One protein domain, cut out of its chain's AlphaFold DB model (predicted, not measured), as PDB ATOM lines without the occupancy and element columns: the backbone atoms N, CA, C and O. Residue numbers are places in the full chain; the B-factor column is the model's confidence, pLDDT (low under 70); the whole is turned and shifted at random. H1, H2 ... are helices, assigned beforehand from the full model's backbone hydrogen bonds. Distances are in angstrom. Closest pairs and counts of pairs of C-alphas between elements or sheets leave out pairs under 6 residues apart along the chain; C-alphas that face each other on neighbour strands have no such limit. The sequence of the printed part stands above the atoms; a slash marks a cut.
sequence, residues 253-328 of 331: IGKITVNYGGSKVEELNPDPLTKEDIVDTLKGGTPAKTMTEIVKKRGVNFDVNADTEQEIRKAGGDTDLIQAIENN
ATOM      1  N   ILE A 253    -108.845 -22.083   3.154       53.09
ATOM      2  CA  ILE A 253    -110.173 -21.503   2.888       53.09
ATOM      3  C   ILE A 253    -111.318 -22.439   3.327       53.09
ATOM      4  O   ILE A 253    -112.441 -21.988   3.554       53.09
ATOM      5  N   GLY A 254    -111.058 -23.733   3.506       53.38
ATOM      6  CA  GLY A 254    -112.120 -24.729   3.690       53.38
ATOM      7  C   GLY A 254    -112.915 -24.986   2.399       53.38
ATOM      8  O   GLY A 254    -112.782 -24.264   1.410       53.38
ATOM      9  N   LYS A 255    -113.729 -26.051   2.373       53.12
ATOM     10  CA  LYS A 255    -114.586 -26.356   1.212       53.12
ATOM     11  C   LYS A 255    -115.711 -25.327   1.143       53.12
ATOM     12  O   LYS A 255    -116.412 -25.114   2.130       53.12
ATOM     13  N   ILE A 256    -115.898 -24.693  -0.010       52.38
ATOM     14  CA  ILE A 256    -117.017 -23.771  -0.214       52.38
ATOM     15  C   ILE A 256    -117.797 -24.214  -1.437       52.38
ATOM     16  O   ILE A 256    -117.345 -24.095  -2.571       52.38
ATOM     17  N   THR A 257    -118.998 -24.723  -1.191       46.56
ATOM     18  CA  THR A 257    -119.966 -25.027  -2.239       46.56
ATOM     19  C   THR A 257    -120.636 -23.730  -2.685       46.56
ATOM     20  O   THR A 257    -121.388 -23.127  -1.920       46.56
ATOM     21  N   VAL A 258    -120.399 -23.281  -3.918       47.22
ATOM     22  CA  VAL A 258    -121.145 -22.165  -4.523       47.22
ATOM     23  C   VAL A 258    -122.141 -22.733  -5.529       47.22
ATOM     24  O   VAL A 258    -121.806 -22.983  -6.679       47.22
ATOM     25  N   ASN A 259    -123.390 -22.932  -5.104       46.88
ATOM     26  CA  ASN A 259    -124.471 -23.265  -6.030       46.88
ATOM     27  C   ASN A 259    -124.951 -21.997  -6.751       46.88
ATOM     28  O   ASN A 259    -125.557 -21.115  -6.129       46.88
ATOM     29  N   TYR A 260    -124.743 -21.921  -8.068       43.00
ATOM     30  CA  TYR A 260    -125.350 -20.904  -8.934       43.00
ATOM     31  C   TYR A 260    -126.843 -21.201  -9.134       43.00
ATOM     32  O   TYR A 260    -127.277 -21.664 -10.179       43.00
ATOM     33  N   GLY A 261    -127.639 -20.963  -8.095       40.81
ATOM     34  CA  GLY A 261    -129.079 -21.243  -8.125       40.81
ATOM     35  C   GLY A 261    -129.817 -21.041  -6.807       40.81
ATOM     36  O   GLY A 261    -131.009 -21.311  -6.740       40.81
ATOM     37  N   GLY A 262    -129.139 -20.553  -5.762       39.84
ATOM     38  CA  GLY A 262    -129.781 -20.224  -4.496       39.84
ATOM     39  C   GLY A 262    -130.247 -21.459  -3.734       39.84
ATOM     40  O   GLY A 262    -131.434 -21.741  -3.683       39.84
ATOM     41  N   SER A 263    -129.323 -22.174  -3.090       33.78
ATOM     42  CA  SER A 263    -129.602 -22.924  -1.857       33.78
ATOM     43  C   SER A 263    -128.298 -23.365  -1.190       33.78
ATOM     44  O   SER A 263    -127.513 -24.098  -1.784       33.78
ATOM     45  N   LYS A 264    -128.134 -22.864   0.043       36.91
ATOM     46  CA  LYS A 264    -127.209 -23.205   1.141       36.91
ATOM     47  C   LYS A 264    -125.724 -23.403   0.820       36.91
ATOM     48  O   LYS A 264    -125.315 -24.342   0.155       36.91
ATOM     49  N   VAL A 265    -124.926 -22.534   1.430       44.34
ATOM     50  CA  VAL A 265    -123.488 -22.712   1.636       44.34
ATOM     51  C   VAL A 265    -123.327 -23.110   3.091       44.34
ATOM     52  O   VAL A 265    -123.763 -22.354   3.955       44.34
ATOM     53  N   GLU A 266    -122.816 -24.310   3.363       44.88
ATOM     54  CA  GLU A 266    -122.447 -24.695   4.730       44.88
ATOM     55  C   GLU A 266    -121.037 -24.137   5.015       44.88
ATOM     56  O   GLU A 266    -120.101 -24.337   4.240       44.88
ATOM     57  N   GLU A 267    -120.936 -23.314   6.066       48.81
ATOM     58  CA  GLU A 267    -119.729 -22.587   6.478       48.81
ATOM     59  C   GLU A 267    -118.723 -23.536   7.136       48.81
ATOM     60  O   GLU A 267    -118.987 -24.071   8.209       48.81
ATOM     61  N   LEU A 268    -117.541 -23.705   6.532       52.19
ATOM     62  CA  LEU A 268    -116.438 -24.454   7.152       52.19
ATOM     63  C   LEU A 268    -115.415 -23.576   7.882       52.19
ATOM     64  O   LEU A 268    -114.680 -24.084   8.724       52.19
ATOM     65  N   ASN A 269    -115.362 -22.273   7.595       64.56
ATOM     66  CA  ASN A 269    -114.544 -21.324   8.348       64.56
ATOM     67  C   ASN A 269    -115.181 -19.919   8.290       64.56
ATOM     68  O   ASN A 269    -115.256 -19.352   7.195       64.56
ATOM     69  N   PRO A 270    -115.656 -19.355   9.420       67.88
ATOM     70  CA  PRO A 270    -116.241 -18.016   9.448       67.88
ATOM     71  C   PRO A 270    -115.193 -16.895   9.371       67.88
ATOM     72  O   PRO A 270    -115.567 -15.739   9.162       67.88
ATOM     73  N   ASP A 271    -113.903 -17.210   9.534       83.75
ATOM     74  CA  ASP A 271    -112.849 -16.204   9.609       83.75
ATOM     75  C   ASP A 271    -112.705 -15.445   8.278       83.75
ATOM     76  O   ASP A 271    -112.849 -16.049   7.203       83.75
ATOM     77  N   PRO A 272    -112.398 -14.135   8.312       88.50
ATOM     78  CA  PRO A 272    -112.130 -13.370   7.102       88.50
ATOM     79  C   PRO A 272    -110.916 -13.924   6.341       88.50
ATOM     80  O   PRO A 272    -109.938 -14.363   6.945       88.50
ATOM     81  N   LEU A 273    -110.974 -13.887   5.011       89.31
ATOM     82  CA  LEU A 273    -109.905 -14.378   4.140       89.31
ATOM     83  C   LEU A 273    -108.671 -13.473   4.184       89.31
ATOM     84  O   LEU A 273    -108.798 -12.245   4.182       89.31
ATOM     85  N   THR A 274    -107.492 -14.088   4.115       92.06
ATOM     86  CA  THR A 274    -106.232 -13.393   3.821       92.06
ATOM     87  C   THR A 274    -106.066 -13.140   2.323       92.06
ATOM     88  O   THR A 274    -106.791 -13.682   1.483       92.06
ATOM     89  N   LYS A 275    -105.091 -12.303   1.959       93.19
ATOM     90  CA  LYS A 275    -104.723 -12.104   0.554       93.19
ATOM     91  C   LYS A 275    -104.177 -13.403  -0.041       93.19
ATOM     92  O   LYS A 275    -104.534 -13.768  -1.158       93.19
ATOM     93  N   GLU A 276    -103.329 -14.092   0.718       88.94
ATOM     94  CA  GLU A 276    -102.692 -15.353   0.345       88.94
ATOM     95  C   GLU A 276    -103.740 -16.428   0.052       88.94
ATOM     96  O   GLU A 276    -103.663 -17.071  -0.993       88.94
ATOM     97  N   ASP A 277    -104.777 -16.538   0.889       85.31
ATOM     98  CA  ASP A 277    -105.923 -17.418   0.652       85.31
ATOM     99  C   ASP A 277    -106.500 -17.213  -0.757       85.31
ATOM    100  O   ASP A 277    -106.582 -18.154  -1.556       85.31
ATOM    101  N   ILE A 278    -106.873 -15.972  -1.082       89.19
ATOM    102  CA  ILE A 278    -107.503 -15.621  -2.361       89.19
ATOM    103  C   ILE A 278    -106.552 -15.904  -3.527       89.19
ATOM    104  O   ILE A 278    -106.941 -16.562  -4.493       89.19
ATOM    105  N   VAL A 279    -105.307 -15.438  -3.440       90.25
ATOM    106  CA  VAL A 279    -104.314 -15.578  -4.514       90.25
ATOM    107  C   VAL A 279    -103.989 -17.045  -4.783       90.25
ATOM    108  O   VAL A 279    -103.975 -17.457  -5.944       90.25
ATOM    109  N   ASP A 280    -103.750 -17.843  -3.746       82.00
ATOM    110  CA  ASP A 280    -103.402 -19.255  -3.903       82.00
ATOM    111  C   ASP A 280    -104.578 -20.064  -4.444       82.00
ATOM    112  O   ASP A 280    -104.393 -20.965  -5.260       82.00
ATOM    113  N   THR A 281    -105.804 -19.705  -4.065       75.12
ATOM    114  CA  THR A 281    -107.002 -20.409  -4.535       75.12
ATOM    115  C   THR A 281    -107.330 -20.086  -5.992       75.12
ATOM    116  O   THR A 281    -107.700 -20.981  -6.757       75.12
ATOM    117  N   LEU A 282    -107.122 -18.837  -6.413       81.62
ATOM    118  CA  LEU A 282    -107.216 -18.441  -7.820       81.62
ATOM    119  C   LEU A 282    -106.115 -19.092  -8.670       81.62
ATOM    120  O   LEU A 282    -106.411 -19.645  -9.726       81.62
ATOM    121  N   LYS A 283    -104.863 -19.124  -8.186       79.44
ATOM    122  CA  LYS A 283    -103.763 -19.861  -8.844       79.44
ATOM    123  C   LYS A 283    -104.032 -21.360  -8.920       79.44
ATOM    124  O   LYS A 283    -103.612 -22.002  -9.878       79.44
ATOM    125  N   GLY A 284    -104.741 -21.896  -7.927       63.50
ATOM    126  CA  GLY A 284    -105.267 -23.255  -7.925       63.50
ATOM    127  C   GLY A 284    -106.319 -23.502  -9.006       63.50
ATOM    128  O   GLY A 284    -106.653 -24.655  -9.230       63.50
ATOM    129  N   GLY A 285    -106.791 -22.451  -9.689       60.25
ATOM    130  CA  GLY A 285    -107.699 -22.490 -10.833       60.25
ATOM    131  C   GLY A 285    -109.177 -22.304 -10.485       60.25
ATOM    132  O   GLY A 285    -110.028 -22.433 -11.365       60.25
ATOM    133  N   THR A 286    -109.481 -21.944  -9.232       69.25
ATOM    134  CA  THR A 286    -110.851 -21.617  -8.816       69.25
ATOM    135  C   THR A 286    -111.374 -20.428  -9.630       69.25
ATOM    136  O   THR A 286    -110.706 -19.389  -9.667       69.25
ATOM    137  N   PRO A 287    -112.570 -20.514 -10.246       78.94
ATOM    138  CA  PRO A 287    -113.142 -19.394 -10.987       78.94
ATOM    139  C   PRO A 287    -113.290 -18.138 -10.119       78.94
ATOM    140  O   PRO A 287    -113.781 -18.214  -8.988       78.94
ATOM    141  N   ALA A 288    -112.954 -16.965 -10.667       82.38
ATOM    142  CA  ALA A 288    -113.067 -15.686  -9.958       82.38
ATOM    143  C   ALA A 288    -114.472 -15.462  -9.382       82.38
ATOM    144  O   ALA A 288    -114.618 -15.096  -8.222       82.38
ATOM    145  N   LYS A 289    -115.512 -15.819 -10.143       79.56
ATOM    146  CA  LYS A 289    -116.911 -15.753  -9.707       79.56
ATOM    147  C   LYS A 289    -117.199 -16.599  -8.460       79.56
ATOM    148  O   LYS A 289    -118.004 -16.192  -7.626       79.56
ATOM    149  N   THR A 290    -116.577 -17.770  -8.320       74.00
ATOM    150  CA  THR A 290    -116.686 -18.599  -7.107       74.00
ATOM    151  C   THR A 290    -116.019 -17.880  -5.938       74.00
ATOM    152  O   THR A 290    -116.624 -17.745  -4.877       74.00
ATOM    153  N   MET A 291    -114.826 -17.316  -6.155       83.25
ATOM    154  CA  MET A 291    -114.109 -16.533  -5.144       83.25
ATOM    155  C   MET A 291    -114.875 -15.280  -4.697       83.25
ATOM    156  O   MET A 291    -114.906 -14.959  -3.512       83.25
ATOM    157  N   THR A 292    -115.580 -14.614  -5.612       86.44
ATOM    158  CA  THR A 292    -116.428 -13.452  -5.315       86.44
ATOM    159  C   THR A 292    -117.529 -13.801  -4.316       86.44
ATOM    160  O   THR A 292    -117.774 -13.060  -3.364       86.44
ATOM    161  N   GLU A 293    -118.178 -14.953  -4.485       79.75
ATOM    162  CA  GLU A 293    -119.223 -15.418  -3.565       79.75
ATOM    163  C   GLU A 293    -118.664 -15.850  -2.206       79.75
ATOM    164  O   GLU A 293    -119.349 -15.716  -1.189       79.75
ATOM    165  N   ILE A 294    -117.416 -16.324  -2.169       79.44
ATOM    166  CA  ILE A 294    -116.696 -16.626  -0.929       79.44
ATOM    167  C   ILE A 294    -116.419 -15.330  -0.155       79.44
ATOM    168  O   ILE A 294    -116.765 -15.226   1.024       79.44
ATOM    169  N   VAL A 295    -115.855 -14.325  -0.830       89.00
ATOM    170  CA  VAL A 295    -115.524 -13.016  -0.253       89.00
ATOM    171  C   VAL A 295    -116.763 -12.308   0.291       89.00
ATOM    172  O   VAL A 295    -116.730 -11.821   1.416       89.00
ATOM    173  N   LYS A 296    -117.884 -12.304  -0.439       87.56
ATOM    174  CA  LYS A 296    -119.146 -11.698   0.038       87.56
ATOM    175  C   LYS A 296    -119.675 -12.314   1.335       87.56
ATOM    176  O   LYS A 296    -120.421 -11.667   2.061       87.56
ATOM    177  N   LYS A 297    -119.337 -13.573   1.620       79.88
ATOM    178  CA  LYS A 297    -119.810 -14.285   2.818       79.88
ATOM    179  C   LYS A 297    -118.838 -14.133   3.977       79.88
ATOM    180  O   LYS A 297    -119.204 -13.691   5.069       79.88
ATOM    181  N   ARG A 298    -117.576 -14.471   3.728       84.44
ATOM    182  CA  ARG A 298    -116.540 -14.507   4.764       84.44
ATOM    183  C   ARG A 298    -115.949 -13.140   5.053       84.44
ATOM    184  O   ARG A 298    -115.604 -12.870   6.196       84.44
ATOM    185  N   GLY A 299    -115.932 -12.252   4.068       90.50
ATOM    186  CA  GLY A 299    -115.157 -11.025   4.110       90.50
ATOM    187  C   GLY A 299    -113.654 -11.278   4.032       90.50
ATOM    188  O   GLY A 299    -113.205 -12.417   3.888       90.50
ATOM    189  N   VAL A 300    -112.880 -10.202   4.124       93.94
ATOM    190  CA  VAL A 300    -111.410 -10.215   4.065       93.94
ATOM    191  C   VAL A 300    -110.799  -9.450   5.236       93.94
ATOM    192  O   VAL A 300    -111.442  -8.546   5.767       93.94
ATOM    193  N   ASN A 301    -109.564  -9.777   5.623       94.00
ATOM    194  CA  ASN A 301    -108.816  -9.080   6.687       94.00
ATOM    195  C   ASN A 301    -107.700  -8.153   6.165       94.00
ATOM    196  O   ASN A 301    -106.823  -7.749   6.928       94.00
ATOM    197  N   PHE A 302    -107.711  -7.811   4.877       93.88
ATOM    198  CA  PHE A 302    -106.687  -6.979   4.246       93.88
ATOM    199  C   PHE A 302    -107.307  -5.851   3.412       93.88
ATOM    200  O   PHE A 302    -108.490  -5.886   3.073       93.88
ATOM    201  N   ASP A 303    -106.498  -4.842   3.088       91.00
ATOM    202  CA  ASP A 303    -106.876  -3.732   2.211       91.00
ATOM    203  C   ASP A 303    -106.410  -3.972   0.772       91.00
ATOM    204  O   ASP A 303    -105.298  -4.455   0.525       91.00
ATOM    205  N   VAL A 304    -107.243  -3.573  -0.190       91.88
ATOM    206  CA  VAL A 304    -106.844  -3.537  -1.597       91.88
ATOM    207  C   VAL A 304    -105.992  -2.292  -1.829       91.88
ATOM    208  O   VAL A 304    -106.428  -1.163  -1.616       91.88
ATOM    209  N   ASN A 305    -104.757  -2.508  -2.265       93.25
ATOM    210  CA  ASN A 305    -103.885  -1.490  -2.837       93.25
ATOM    211  C   ASN A 305    -103.472  -1.929  -4.254       93.25
ATOM    212  O   ASN A 305    -103.824  -3.029  -4.687       93.25
ATOM    213  N   ALA A 306    -102.725  -1.086  -4.973       92.81
ATOM    214  CA  ALA A 306    -102.336  -1.361  -6.358       92.81
ATOM    215  C   ALA A 306    -101.583  -2.698  -6.527       92.81
ATOM    216  O   ALA A 306    -101.842  -3.429  -7.483       92.81
ATOM    217  N   ASP A 307    -100.705  -3.042  -5.580       92.69
ATOM    218  CA  ASP A 307     -99.931  -4.287  -5.618       92.69
ATOM    219  C   ASP A 307    -100.837  -5.504  -5.367       92.69
ATOM    220  O   ASP A 307    -100.789  -6.490  -6.106       92.69
ATOM    221  N   THR A 308    -101.726  -5.418  -4.373       92.44
ATOM    222  CA  THR A 308    -102.713  -6.459  -4.056       92.44
ATOM    223  C   THR A 308    -103.661  -6.712  -5.231       92.44
ATOM    224  O   THR A 308    -103.905  -7.865  -5.592       92.44
ATOM    225  N   GLU A 309    -104.176  -5.653  -5.861       95.88
ATOM    226  CA  GLU A 309    -105.038  -5.775  -7.039       95.88
ATOM    227  C   GLU A 309    -104.295  -6.461  -8.193       95.88
ATOM    228  O   GLU A 309    -104.828  -7.381  -8.821       95.88
ATOM    229  N   GLN A 310    -103.047  -6.059  -8.451       95.31
ATOM    230  CA  GLN A 310    -102.229  -6.657  -9.499       95.31
ATOM    231  C   GLN A 310    -101.986  -8.153  -9.253       95.31
ATOM    232  O   GLN A 310    -102.086  -8.950 -10.190       95.31
ATOM    233  N   GLU A 311    -101.686  -8.553  -8.014       94.88
ATOM    234  CA  GLU A 311    -101.479  -9.957  -7.646       94.88
ATOM    235  C   GLU A 311    -102.739 -10.801  -7.858       94.88
ATOM    236  O   GLU A 311    -102.663 -11.871  -8.469       94.88
ATOM    237  N   ILE A 312    -103.900 -10.308  -7.419       96.00
ATOM    238  CA  ILE A 312    -105.181 -11.009  -7.563       96.00
ATOM    239  C   ILE A 312    -105.561 -11.143  -9.041       96.00
ATOM    240  O   ILE A 312    -105.923 -12.232  -9.488       96.00
ATOM    241  N   ARG A 313    -105.411 -10.077  -9.838       95.94
ATOM    242  CA  ARG A 313    -105.669 -10.130 -11.287       95.94
ATOM    243  C   ARG A 313    -104.732 -11.101 -11.997       95.94
ATOM    244  O   ARG A 313    -105.173 -11.879 -12.838       95.94
ATOM    245  N   LYS A 314    -103.448 -11.111 -11.629       94.38
ATOM    246  CA  LYS A 314    -102.464 -12.059 -12.176       94.38
ATOM    247  C   LYS A 314    -102.791 -13.509 -11.814       94.38
ATOM    248  O   LYS A 314    -102.476 -14.405 -12.591       94.38
ATOM    249  N   ALA A 315    -103.409 -13.737 -10.658       89.62
ATOM    250  CA  ALA A 315    -103.869 -15.053 -10.232       89.62
ATOM    251  C   ALA A 315    -105.154 -15.517 -10.947       89.62
ATOM    252  O   ALA A 315    -105.500 -16.685 -10.830       89.62
ATOM    253  N   GLY A 316    -105.833 -14.645 -11.703       88.69
ATOM    254  CA  GLY A 316    -107.074 -14.961 -12.419       88.69
ATOM    255  C   GLY A 316    -108.321 -14.259 -11.875       88.69
ATOM    256  O   GLY A 316    -109.422 -14.558 -12.326       88.69
ATOM    257  N   GLY A 317    -108.171 -13.337 -10.921       92.38
ATOM    258  CA  GLY A 317    -109.269 -12.529 -10.392       92.38
ATOM    259  C   GLY A 317    -109.798 -11.503 -11.398       92.38
ATOM    260  O   GLY A 317    -109.036 -10.882 -12.143       92.38
ATOM    261  N   ASP A 318    -111.113 -11.299 -11.396       94.31
ATOM    262  CA  ASP A 318    -111.803 -10.319 -12.232       94.31
ATOM    263  C   ASP A 318    -112.172  -9.050 -11.443       94.31
ATOM    264  O   ASP A 318    -111.898  -8.913 -10.251       94.31
ATOM    265  N   THR A 319    -112.761  -8.074 -12.132       95.31
ATOM    266  CA  THR A 319    -113.174  -6.807 -11.512       95.31
ATOM    267  C   THR A 319    -114.253  -7.003 -10.446       95.31
ATOM    268  O   THR A 319    -114.239  -6.291  -9.445       95.31
ATOM    269  N   ASP A 320    -115.141  -7.986 -10.613       92.94
ATOM    270  CA  ASP A 320    -116.203  -8.275  -9.644       92.94
ATOM    271  C   ASP A 320    -115.621  -8.787  -8.324       92.94
ATOM    272  O   ASP A 320    -116.087  -8.405  -7.247       92.94
ATOM    273  N   LEU A 321    -114.576  -9.615  -8.398       94.81
ATOM    274  CA  LEU A 321    -113.853 -10.084  -7.227       94.81
ATOM    275  C   LEU A 321    -113.157  -8.933  -6.498       94.81
ATOM    276  O   LEU A 321    -113.306  -8.820  -5.283       94.81
ATOM    277  N   ILE A 322    -112.444  -8.060  -7.217       97.12
ATOM    278  CA  ILE A 322    -111.787  -6.888  -6.610       97.12
ATOM    279  C   ILE A 322    -112.816  -6.019  -5.881       97.12
ATOM    280  O   ILE A 322    -112.645  -5.714  -4.700       97.12
ATOM    281  N   GLN A 323    -113.938  -5.719  -6.537       95.25
ATOM    282  CA  GLN A 323    -115.005  -4.921  -5.943       95.25
ATOM    283  C   GLN A 323    -115.619  -5.594  -4.706       95.25
ATOM    284  O   GLN A 323    -115.978  -4.921  -3.737       95.25
ATOM    285  N   ALA A 324    -115.762  -6.921  -4.718       94.88
ATOM    286  CA  ALA A 324    -116.254  -7.660  -3.564       94.88
ATOM    287  C   ALA A 324    -115.282  -7.602  -2.380       94.88
ATOM    288  O   ALA A 324    -115.745  -7.473  -1.249       94.88
ATOM    289  N   ILE A 325    -113.969  -7.660  -2.619       96.19
ATOM    290  CA  ILE A 325    -112.941  -7.576  -1.569       96.19
ATOM    291  C   ILE A 325    -113.001  -6.210  -0.882       96.19
ATOM    292  O   ILE A 325    -113.090  -6.152   0.343       96.19
ATOM    293  N   GLU A 326    -113.055  -5.125  -1.659       94.81
ATOM    294  CA  GLU A 326    -113.186  -3.758  -1.131       94.81
ATOM    295  C   GLU A 326    -114.442  -3.584  -0.267       94.81
ATOM    296  O   GLU A 326    -114.400  -2.971   0.799       94.81
ATOM    297  N   ASN A 327    -115.562  -4.163  -0.704       95.25
ATOM    298  CA  ASN A 327    -116.858  -3.992  -0.050       95.25
ATOM    299  C   ASN A 327    -117.070  -4.892   1.176       95.25
ATOM    300  O   ASN A 327    -118.035  -4.686   1.910       95.25
ATOM    301  N   ASN A 328    -116.224  -5.904   1.394       93.62
ATOM    302  CA  ASN A 328    -116.424  -6.914   2.440       93.62
ATOM    303  C   ASN A 328    -115.223  -7.029   3.390       93.62
ATOM    304  O   ASN A 328    -114.958  -8.101   3.938       93.62
TER     305      ASN A 328
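AT A GLANCE: This is residues 253 to 328 of the 331 residues of an uncharacterized protein of Verrucomicrobia bacterium (UniProt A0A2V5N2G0). Four short helices form a small cluster, their centres at the four corners of a ring that runs H1, H2, H4, H3, and the printed part opens with a long loop, residues 253 to 274, that swings out past H2 as far as Ser 263 and comes back to H1. H1, H2 and H4 run nearly along one another, while H3 is turned more strongly against H4. The printed part has 76 residues, with four named helices in the order H1, H2, H3, H4 and no named strand; the class is all helix. The whole is compact, with a radius of gyration of the C-alphas of 11.5 A, yet elongated in outline, spanning 35 by 21 by 19 A.

IN THESE COORDINATES: Residues 253 to 274 hold no named element; their C-alphas lie 7 to 19 A from the mean of all C-alphas. H1 follows, residues 275 to 283, from C-alpha 275 at (-104.723, -12.104, 0.554), and is 12.2 A long from first to last C-alpha. H2, residues 288 to 298, is the longest helix, at 15.2 A, and begins at C-alpha 288 at (-113.067, -15.686, -9.958). H3, residues 306 to 315, measures 14.3 A. H4, residues 319 to 327, measures 12.4 A and ends at C-alpha 327 at (-116.858, -3.992, -0.050).

HOW THE PARTS SIT: H1 and H2 only just touch, with 3 pairs of C-alphas within 8 A, the closest being those of Leu 282 and Ala 288 at 6.8 A. They form a helical hairpin, running opposite ways at a shallow tilt of 28 degrees. H2 touches H4, with the C-alphas of Thr 292 and Leu 321 closest at 4.7 A; the two run the same way at a shallow tilt of 11 degrees. H4 and H3 are close but not clearly touching: their closest C-alphas, those of Ile 322 and Glu 309, are 6.9 A apart, and the helices run opposite ways at a steep tilt of 46 degrees. H3 touches H1, with the C-alphas of Ala 315 and Lys 283 closest at 5.0 A; they run the same way at a shallow tilt of 29 degrees. H1 and H4 are apart, and so are H2 and H3. In H1, H3 and H4 every backbone O i to N i+4 pair is within hydrogen-bond range; in H2, 6 of 7 are.

THE WHOLE: The two C-alphas farthest apart, those of Ser 263 and Asp 307, are separated by 35.2 A. The printed part has no cut. The links from H1 to H2 and from H3 to H4 are tight, and the link from H2 to H3, 7 residues, is short. The mean pLDDT of the printed part is 78.7, and residues 253 to 270 and 284 to 286 are under 70.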